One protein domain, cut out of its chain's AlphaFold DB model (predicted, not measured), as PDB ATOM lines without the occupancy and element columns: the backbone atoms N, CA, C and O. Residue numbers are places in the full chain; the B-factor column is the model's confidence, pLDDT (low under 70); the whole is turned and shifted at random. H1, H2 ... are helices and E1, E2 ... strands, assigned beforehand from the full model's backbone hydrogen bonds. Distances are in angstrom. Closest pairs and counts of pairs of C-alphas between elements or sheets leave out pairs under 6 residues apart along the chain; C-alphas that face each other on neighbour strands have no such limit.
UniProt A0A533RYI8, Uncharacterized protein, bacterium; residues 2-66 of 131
ATOM      1  N   GLN A   2       8.841  28.997 -19.938       75.62
ATOM      2  CA  GLN A   2       8.046  28.197 -18.968       75.62
ATOM      3  C   GLN A   2       6.667  27.712 -19.475       75.62
ATOM      4  O   GLN A   2       5.802  27.337 -18.687       75.62
ATOM      5  N   ILE A   3       6.428  27.752 -20.787       90.69
ATOM      6  CA  ILE A   3       5.249  27.121 -21.392       90.69
ATOM      7  C   ILE A   3       5.687  25.744 -21.879       90.69
ATOM      8  O   ILE A   3       6.593  25.643 -22.715       90.69
ATOM      9  N   TYR A   4       5.065  24.699 -21.343       93.50
ATOM     10  CA  TYR A   4       5.311  23.314 -21.732       93.50
ATOM     11  C   TYR A   4       4.502  22.991 -22.989       93.50
ATOM     12  O   TYR A   4       3.291  22.791 -22.935       93.50
ATOM     13  N   GLU A   5       5.163  22.998 -24.142       93.38
ATOM     14  CA  GLU A   5       4.513  22.847 -25.445       93.38
ATOM     15  C   GLU A   5       5.496  22.359 -26.509       93.38
ATOM     16  O   GLU A   5       6.714  22.532 -26.393       93.38
ATOM     17  N   THR A   6       4.934  21.835 -27.594       92.00
ATOM     18  CA  THR A   6       5.657  21.561 -28.835       92.00
ATOM     19  C   THR A   6       5.615  22.765 -29.766       92.00
ATOM     20  O   THR A   6       4.539  23.300 -30.043       92.00
ATOM     21  N   ILE A   7       6.755  23.111 -30.351       91.88
ATOM     22  CA  ILE A   7       6.871  24.032 -31.480       91.88
ATOM     23  C   ILE A   7       7.528  23.275 -32.628       91.88
ATOM     24  O   ILE A   7       8.645  22.778 -32.498       91.88
ATOM     25  N   ILE A   8       6.830  23.195 -33.757       91.75
ATOM     26  CA  ILE A   8       7.261  22.429 -34.928       91.75
ATOM     27  C   ILE A   8       7.852  23.384 -35.967       91.75
ATOM     28  O   ILE A   8       7.294  24.451 -36.217       91.75
ATOM     29  N   GLY A   9       8.977  22.998 -36.557       92.69
ATOM     30  CA  GLY A   9       9.648  23.676 -37.657       92.69
ATOM     31  C   GLY A   9       9.304  23.071 -39.013       92.69
ATOM     32  O   GLY A   9       9.048  21.868 -39.142       92.69
ATOM     33  N   ASP A  10       9.295  23.930 -40.023       93.00
ATOM     34  CA  ASP A  10       9.246  23.566 -41.427       93.00
ATOM     35  C   ASP A  10      10.654  23.435 -42.035       93.00
ATOM     36  O   ASP A  10      11.644  23.745 -41.364       93.00
ATOM     37  N   PRO A  11      10.778  22.969 -43.292       94.50
ATOM     38  CA  PRO A  11      12.081  22.800 -43.936       94.50
ATOM     39  C   PRO A  11      12.881  24.087 -44.137       94.50
ATOM     40  O   PRO A  11      14.092  24.019 -44.324       94.50
ATOM     41  N   ASP A  12      12.226  25.247 -44.077       92.56
ATOM     42  CA  ASP A  12      12.864  26.555 -44.200       92.56
ATOM     43  C   ASP A  12      13.300  27.101 -42.821       92.56
ATOM     44  O   ASP A  12      13.807  28.219 -42.716       92.56
ATOM     45  N   GLY A  13      13.107  26.321 -41.745       86.94
ATOM     46  CA  GLY A  13      13.399  26.698 -40.358       86.94
ATOM     47  C   GLY A  13      12.330  27.596 -39.723       86.94
ATOM     48  O   GLY A  13      12.486  28.048 -38.587       86.94
ATOM     49  N   GLY A  14      11.235  27.860 -40.438       89.75
ATOM     50  CA  GLY A  14      10.092  28.610 -39.942       89.75
ATOM     51  C   GLY A  14       9.212  27.745 -39.049       89.75
ATOM     52  O   GLY A  14       9.031  26.556 -39.273       89.75
ATOM     53  N   VAL A  15       8.611  28.333 -38.019       89.62
ATOM     54  CA  VAL A  15       7.654  27.591 -37.188       89.62
ATOM     55  C   VAL A  15       6.346  27.369 -37.959       89.62
ATOM     56  O   VAL A  15       5.764  28.317 -38.490       89.62
ATOM     57  N   THR A  16       5.821  26.147 -37.915       87.00
ATOM     58  CA  THR A  16       4.622  25.716 -38.638       87.00
ATOM     59  C   THR A  16       3.689  24.863 -37.776       87.00
ATOM     60  O   THR A  16       4.087  24.273 -36.777       87.00
ATOM     61  N   THR A  17       2.424  24.772 -38.185       85.50
ATOM     62  CA  THR A  17       1.483  23.721 -37.750       85.50
ATOM     63  C   THR A  17       0.870  22.982 -38.941       85.50
ATOM     64  O   THR A  17      -0.055  22.191 -38.770       85.50
ATOM     65  N   ALA A  18       1.349  23.245 -40.161       85.62
ATOM     66  CA  ALA A  18       0.868  22.569 -41.357       85.62
ATOM     67  C   ALA A  18       1.453  21.154 -41.412       85.62
ATOM     68  O   ALA A  18       2.668  20.995 -41.517       85.62
ATOM     69  N   LEU A  19       0.587  20.137 -41.380       87.12
ATOM     70  CA  LEU A  19       0.978  18.726 -41.279       87.12
ATOM     71  C   LEU A  19       2.029  18.311 -42.322       87.12
ATOM     72  O   LEU A  19       3.015  17.679 -41.976       87.12
ATOM     73  N   LEU A  20       1.854  18.714 -43.583       91.31
ATOM     74  CA  LEU A  20       2.778  18.353 -44.669       91.31
ATOM     75  C   LEU A  20       4.102  19.131 -44.651       91.31
ATOM     76  O   LEU A  20       5.010  18.807 -45.410       91.31
ATOM     77  N   ARG A  21       4.207  20.171 -43.819       90.88
ATOM     78  CA  ARG A  21       5.441  20.939 -43.618       90.88
ATOM     79  C   ARG A  21       6.108  20.636 -42.280       90.88
ATOM     80  O   ARG A  21       7.240  21.042 -42.093       90.88
ATOM     81  N   ALA A  22       5.434  19.956 -41.358       91.00
ATOM     82  CA  ALA A  22       5.969  19.602 -40.050       91.00
ATOM     83  C   ALA A  22       7.138  18.612 -40.190       91.00
ATOM     84  O   ALA A  22       6.909  17.425 -40.407       91.00
ATOM     85  N   GLN A  23       8.381  19.094 -40.088       92.38
ATOM     86  CA  GLN A  23       9.571  18.264 -40.314       92.38
ATOM     87  C   GLN A  23      10.300  17.892 -39.020       92.38
ATOM     88  O   GLN A  23      10.738  16.755 -38.874       92.38
ATOM     89  N   HIS A  24      10.473  18.843 -38.104       91.25
ATOM     90  CA  HIS A  24      11.253  18.652 -36.880       91.25
ATOM     91  C   HIS A  24      10.710  19.516 -35.738       91.25
ATOM     92  O   HIS A  24       9.997  20.490 -35.974       91.25
ATOM     93  N   TYR A  25      11.050  19.187 -34.492       92.88
ATOM     94  CA  TYR A  25      10.746  20.051 -33.354       92.88
ATOM     95  C   TYR A  25      11.805  21.148 -33.223       92.88
ATOM     96  O   TYR A  25      12.997  20.870 -33.138       92.88
ATOM     97  N   LEU A  26      11.358  22.402 -33.178       93.19
ATOM     98  CA  LEU A  26      12.188  23.545 -32.782       93.19
ATOM     99  C   LEU A  26      12.253  23.666 -31.255       93.19
ATOM    100  O   LEU A  26      13.233  24.155 -30.699       93.19
ATOM    101  N   LYS A  27      11.195  23.210 -30.582       93.81
ATOM    102  CA  LYS A  27      11.097  23.078 -29.131       93.81
ATOM    103  C   LYS A  27      10.126  21.951 -28.804       93.81
ATOM    104  O   LYS A  27       9.049  21.881 -29.389       93.81
ATOM    105  N   ASP A  28      10.481  21.120 -27.841       94.12
ATOM    106  CA  ASP A  28       9.559  20.206 -27.177       94.12
ATOM    107  C   ASP A  28      10.038  20.055 -25.743       94.12
ATOM    108  O   ASP A  28      11.054  19.420 -25.477       94.12
ATOM    109  N   ASN A  29       9.331  20.718 -24.838       94.88
ATOM    110  CA  ASN A  29       9.582  20.663 -23.406       94.88
ATOM    111  C   ASN A  29       8.344  20.154 -22.665       94.88
ATOM    112  O   ASN A  29       8.106  20.556 -21.535       94.88
ATOM    113  N   ARG A  30       7.498  19.320 -23.279       94.12
ATOM    114  CA  ARG A  30       6.405  18.691 -22.523       94.12
ATOM    115  C   ARG A  30       6.997  17.855 -21.389       94.12
ATOM    116  O   ARG A  30       7.957  17.124 -21.613       94.12
ATOM    117  N   LEU A  31       6.421  17.972 -20.188       93.81
ATOM    118  CA  LEU A  31       6.910  17.262 -19.004       93.81
ATOM    119  C   LEU A  31       7.049  15.765 -19.293       93.81
ATOM    120  O   LEU A  31       6.112  15.118 -19.770       93.81
ATOM    121  N   LEU A  32       8.231  15.232 -19.001       94.62
ATOM    122  CA  LEU A  32       8.541  13.834 -19.246       94.62
ATOM    123  C   LEU A  32       7.859  12.940 -18.203       94.62
ATOM    124  O   LEU A  32       7.756  13.328 -17.036       94.62
ATOM    125  N   PRO A  33       7.444  11.715 -18.573       94.38
ATOM    126  CA  PRO A  33       7.041  10.707 -17.604       94.38
ATOM    127  C   PRO A  33       8.115  10.470 -16.538       94.38
ATOM    128  O   PRO A  33       9.317  10.554 -16.803       94.38
ATOM    129  N   SER A  34       7.675  10.124 -15.329       95.44
ATOM    130  CA  SER A  34       8.585   9.778 -14.236       95.44
ATOM    131  C   SER A  34       9.519   8.631 -14.640       95.44
ATOM    132  O   SER A  34       9.074   7.627 -15.196       95.44
ATOM    133  N   GLY A  35      10.818   8.799 -14.375       92.94
ATOM    134  CA  GLY A  35      11.852   7.811 -14.695       92.94
ATOM    135  C   GLY A  35      12.345   7.816 -16.146       92.94
ATOM    136  O   GLY A  35      13.215   7.016 -16.481       92.94
ATOM    137  N   MET A  36      11.830   8.698 -17.008       94.00
ATOM    138  CA  MET A  36      12.321   8.833 -18.379       94.00
ATOM    139  C   MET A  36      13.645   9.611 -18.422       94.00
ATOM    140  O   MET A  36      13.709  10.760 -17.991       94.00
ATOM    141  N   ASP A  37      14.695   8.998 -18.976       94.19
ATOM    142  CA  ASP A  37      15.992   9.649 -19.185       94.19
ATOM    143  C   ASP A  37      16.047  10.330 -20.556       94.19
ATOM    144  O   ASP A  37      16.141   9.660 -21.590       94.19
ATOM    145  N   LYS A  38      16.053  11.667 -20.547       93.31
ATOM    146  CA  LYS A  38      16.081  12.505 -21.750       93.31
ATOM    147  C   LYS A  38      17.277  12.262 -22.670       93.31
ATOM    148  O   LYS A  38      17.155  12.516 -23.864       93.31
ATOM    149  N   ALA A  39      18.394  11.739 -22.159       91.62
ATOM    150  CA  ALA A  39      19.576  11.431 -22.964       91.62
ATOM    151  C   ALA A  39      19.413  10.165 -23.824       91.62
ATOM    152  O   ALA A  39      20.204   9.933 -24.737       91.62
ATOM    153  N   THR A  40      18.400   9.341 -23.539       92.88
ATOM    154  CA  THR A  40      18.190   8.034 -24.189       92.88
ATOM    155  C   THR A  40      16.901   7.958 -25.008       92.88
ATOM    156  O   THR A  40      16.604   6.920 -25.600       92.88
ATOM    157  N   ILE A  41      16.131   9.050 -25.055       91.06
ATOM    158  CA  ILE A  41      14.861   9.107 -25.778       91.06
ATOM    159  C   ILE A  41      15.119   9.061 -27.301       91.06
ATOM    160  O   ILE A  41      15.972   9.803 -27.793       91.06
ATOM    161  N   PRO A  42      14.376   8.237 -28.070       91.69
ATOM    162  CA  PRO A  42      14.424   8.252 -29.531       91.69
ATOM    163  C   PRO A  42      14.114   9.636 -30.110       91.69
ATOM    164  O   PRO A  42      13.289  10.373 -29.570       91.69
ATOM    165  N   ALA A  43      14.735   9.980 -31.238       89.44
ATOM    166  CA  ALA A  43      14.648  11.316 -31.832       89.44
ATOM    167  C   ALA A  43      13.204  11.779 -32.117       89.44
ATOM    168  O   ALA A  43      12.922  12.973 -32.093       89.44
ATOM    169  N   GLU A  44      12.280  10.847 -32.351       88.31
ATOM    170  CA  GLU A  44      10.873  11.100 -32.669       88.31
ATOM    171  C   GLU A  44      10.076  11.685 -31.496       88.31
ATOM    172  O   GLU A  44       9.048  12.329 -31.708       88.31
ATOM    173  N   ILE A  45      10.528  11.442 -30.265       89.44
ATOM    174  CA  ILE A  45       9.884  11.907 -29.028       89.44
ATOM    175  C   ILE A  45      10.874  12.608 -28.088       89.44
ATOM    176  O   ILE A  45      10.569  12.823 -26.916       89.44
ATOM    177  N   ALA A  46      12.064  12.940 -28.589       93.38
ATOM    178  CA  ALA A  46      13.115  13.577 -27.814       93.38
ATOM    179  C   ALA A  46      12.745  15.010 -27.415       93.38
ATOM    180  O   ALA A  46      12.046  15.729 -28.130       93.38
ATOM    181  N   VAL A  47      13.285  15.436 -26.274       95.56
ATOM    182  CA  VAL A  47      13.242  16.834 -25.837       95.56
ATOM    183  C   VAL A  47      13.974  17.693 -26.867       95.56
ATOM    184  O   VAL A  47      15.073  17.344 -27.300       95.56
ATOM    185  N   ALA A  48      13.392  18.831 -27.239       94.75
ATOM    186  CA  ALA A  48      13.980  19.749 -28.210       94.75
ATOM    187  C   ALA A  48      14.055  21.182 -27.672       94.75
ATOM    188  O   ALA A  48      13.204  21.629 -26.898       94.75
ATOM    189  N   GLY A  49      15.057  21.928 -28.137       93.56
ATOM    190  CA  GLY A  49      15.336  23.290 -27.683       93.56
ATOM    191  C   GLY A  49      16.048  23.327 -26.327       93.56
ATOM    192  O   GLY A  49      16.744  22.386 -25.955       93.56
ATOM    193  N   GLU A  50      15.872  24.426 -25.590       94.06
ATOM    194  CA  GLU A  50      16.613  24.723 -24.349       94.06
ATOM    195  C   GLU A  50      16.491  23.623 -23.276       94.06
ATOM    196  O   GLU A  50      17.468  23.321 -22.598       94.06
ATOM    197  N   ALA A  51      15.329  22.964 -23.173       94.81
ATOM    198  CA  ALA A  51      15.072  21.917 -22.176       94.81
ATOM    199  C   ALA A  51      15.954  20.662 -22.354       94.81
ATOM    200  O   ALA A  51      16.194  19.912 -21.401       94.81
ATOM    201  N   ALA A  52      16.474  20.424 -23.565       94.00
ATOM    202  CA  ALA A  52      17.341  19.278 -23.835       94.00
ATOM    203  C   ALA A  52      18.645  19.353 -23.024       94.00
ATOM    204  O   ALA A  52      19.169  18.327 -22.596       94.00
ATOM    205  N   THR A  53      19.124  20.571 -22.762       93.50
ATOM    206  CA  THR A  53      20.357  20.857 -22.015       93.50
ATOM    207  C   THR A  53      20.102  21.426 -20.620       93.50
ATOM    208  O   THR A  53      21.045  21.864 -19.975       93.50
ATOM    209  N   ASP A  54      18.847  21.467 -20.172       94.56
ATOM    210  CA  ASP A  54      18.470  22.065 -18.891       94.56
ATOM    211  C   ASP A  54      18.563  21.052 -17.743       94.56
ATOM    212  O   ASP A  54      17.812  20.082 -17.716       94.56
ATOM    213  N   ASP A  55      19.502  21.219 -16.817       94.38
ATOM    214  CA  ASP A  55      19.822  20.194 -15.816       94.38
ATOM    215  C   ASP A  55      18.664  19.880 -14.854       94.38
ATOM    216  O   ASP A  55      18.588  18.758 -14.347       94.38
ATOM    217  N   ASP A  56      17.756  20.829 -14.610       94.56
ATOM    218  CA  ASP A  56      16.609  20.631 -13.719       94.56
ATOM    219  C   ASP A  56      15.313  20.207 -14.438       94.56
ATOM    220  O   ASP A  56      14.358  19.788 -13.775       94.56
ATOM    221  N   PHE A  57      15.332  20.142 -15.776       95.75
ATOM    222  CA  PHE A  57      14.322  19.465 -16.589       95.75
ATOM    223  C   PHE A  57      14.650  17.971 -16.719       95.75
ATOM    224  O   PHE A  57      15.553  17.563 -17.464       95.75
ATOM    225  N   THR A  58      13.903  17.127 -16.009       95.06
ATOM    226  CA  THR A  58      14.201  15.694 -15.851       95.06
ATOM    227  C   THR A  58      12.961  14.812 -16.026       95.06
ATOM    228  O   THR A  58      11.838  15.278 -16.218       95.06
ATOM    229  N   GLY A  59      13.157  13.491 -15.981       95.00
ATOM    230  CA  GLY A  59      12.059  12.527 -15.973       95.00
ATOM    231  C   GLY A  59      11.133  12.729 -14.773       95.00
ATOM    232  O   GLY A  59      11.479  12.355 -13.654       95.00
ATOM    233  N   GLY A  60       9.930  13.248 -15.014       92.38
ATOM    234  CA  GLY A  60       8.904  13.471 -13.996       92.38
ATOM    235  C   GLY A  60       8.747  14.916 -13.523       92.38
ATOM    236  O   GLY A  60       7.854  15.157 -12.713       92.38
ATOM    237  N   GLY A  61       9.549  15.872 -14.005       93.81
ATOM    238  CA  GLY A  61       9.387  17.262 -13.590       93.81
ATOM    239  C   GLY A  61      10.404  18.247 -14.153       93.81
ATOM    240  O   GLY A  61      11.339  17.886 -14.860       93.81
ATOM    241  N   ASP A  62      10.182  19.506 -13.800       94.94
ATOM    242  CA  ASP A  62      11.016  20.662 -14.117       94.94
ATOM    243  C   ASP A  62      11.016  21.599 -12.895       94.94
ATOM    244  O   ASP A  62       9.997  21.700 -12.199       94.94
ATOM    245  N   THR A  63      12.138  22.263 -12.607       94.19
ATOM    246  CA  THR A  63      12.254  23.197 -11.479       94.19
ATOM    247  C   THR A  63      12.276  24.636 -11.965       94.19
ATOM    248  O   THR A  63      13.279  25.168 -12.418       94.19
ATOM    249  N   VAL A  64      11.172  25.344 -11.752       91.12
ATOM    250  CA  VAL A  64      11.043  26.729 -12.206       91.12
ATOM    251  C   VAL A  64      11.270  27.715 -11.059       91.12
ATOM    252  O   VAL A  64      10.618  27.645 -10.017       91.12
ATOM    253  N   ARG A  65      12.164  28.694 -11.260       91.12
ATOM    254  CA  ARG A  65      12.417  29.779 -10.298       91.12
ATOM    255  C   ARG A  65      11.712  31.074 -10.701       91.12
ATOM    256  O   ARG A  65      11.953  31.609 -11.781       91.12
ATOM    257  N   TYR A  66      10.930  31.627  -9.777       88.12
ATOM    258  CA  TYR A  66      10.350  32.965  -9.886       88.12
ATOM    259  C   TYR A  66      11.032  33.921  -8.909       88.12
ATOM    260  O   TYR A  66      11.234  33.592  -7.743       88.12
TER     261      TYR A  66
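Overview. This is residues 2 to 66 of the 131 residues of an uncharacterized protein of bacterium (UniProt A0A533RYI8). This domain has little regular structure: a small hairpin of two short strands, E1 and E2, with the loop of residues 10 to 23 at one end, and long loops with the short helix H1 toward the other. The 65 printed residues hold E1, E2 and H1 in that order, a mixed class with 13 residues in named elements. The whole is only just compact, close to loose, with a radius of gyration of the C-alphas of 12.5 A, and spans 33 by 29 by 16 A.

Along the chain. E1 is residues 6 to 9, 9.9 A long, from C-alpha 6 at (5.657, 21.561, -28.835). E2 is residues 24 to 28, 10.0 A. H1 is residues 50 to 53, 5.9 A, ending at C-alpha 53 at (20.357, 20.857, -22.015).

Arrangement. E1 and E2 are antiparallel, at 152 degrees, with N 7 and O 27 within hydrogen-bond range at 2.8 A. Residues 8 to 9 of E1 also pair antiparallel with residues 15 to 16. The closest C-alphas of E2 and H1, Lys 27 and Glu 50, are 7.5 A apart. E1 and H1 are apart. H1 is too short for an O i to N i+4 pair; its one O i to N i+3 pair is within range.

Size, cuts and confidence. The C-alphas farthest apart, Leu 20 and Tyr 66, are 38.5 A apart. Both links are long, 14 and 21 residues. The printed part has no cut, and no printed residue is under 70 in pLDDT.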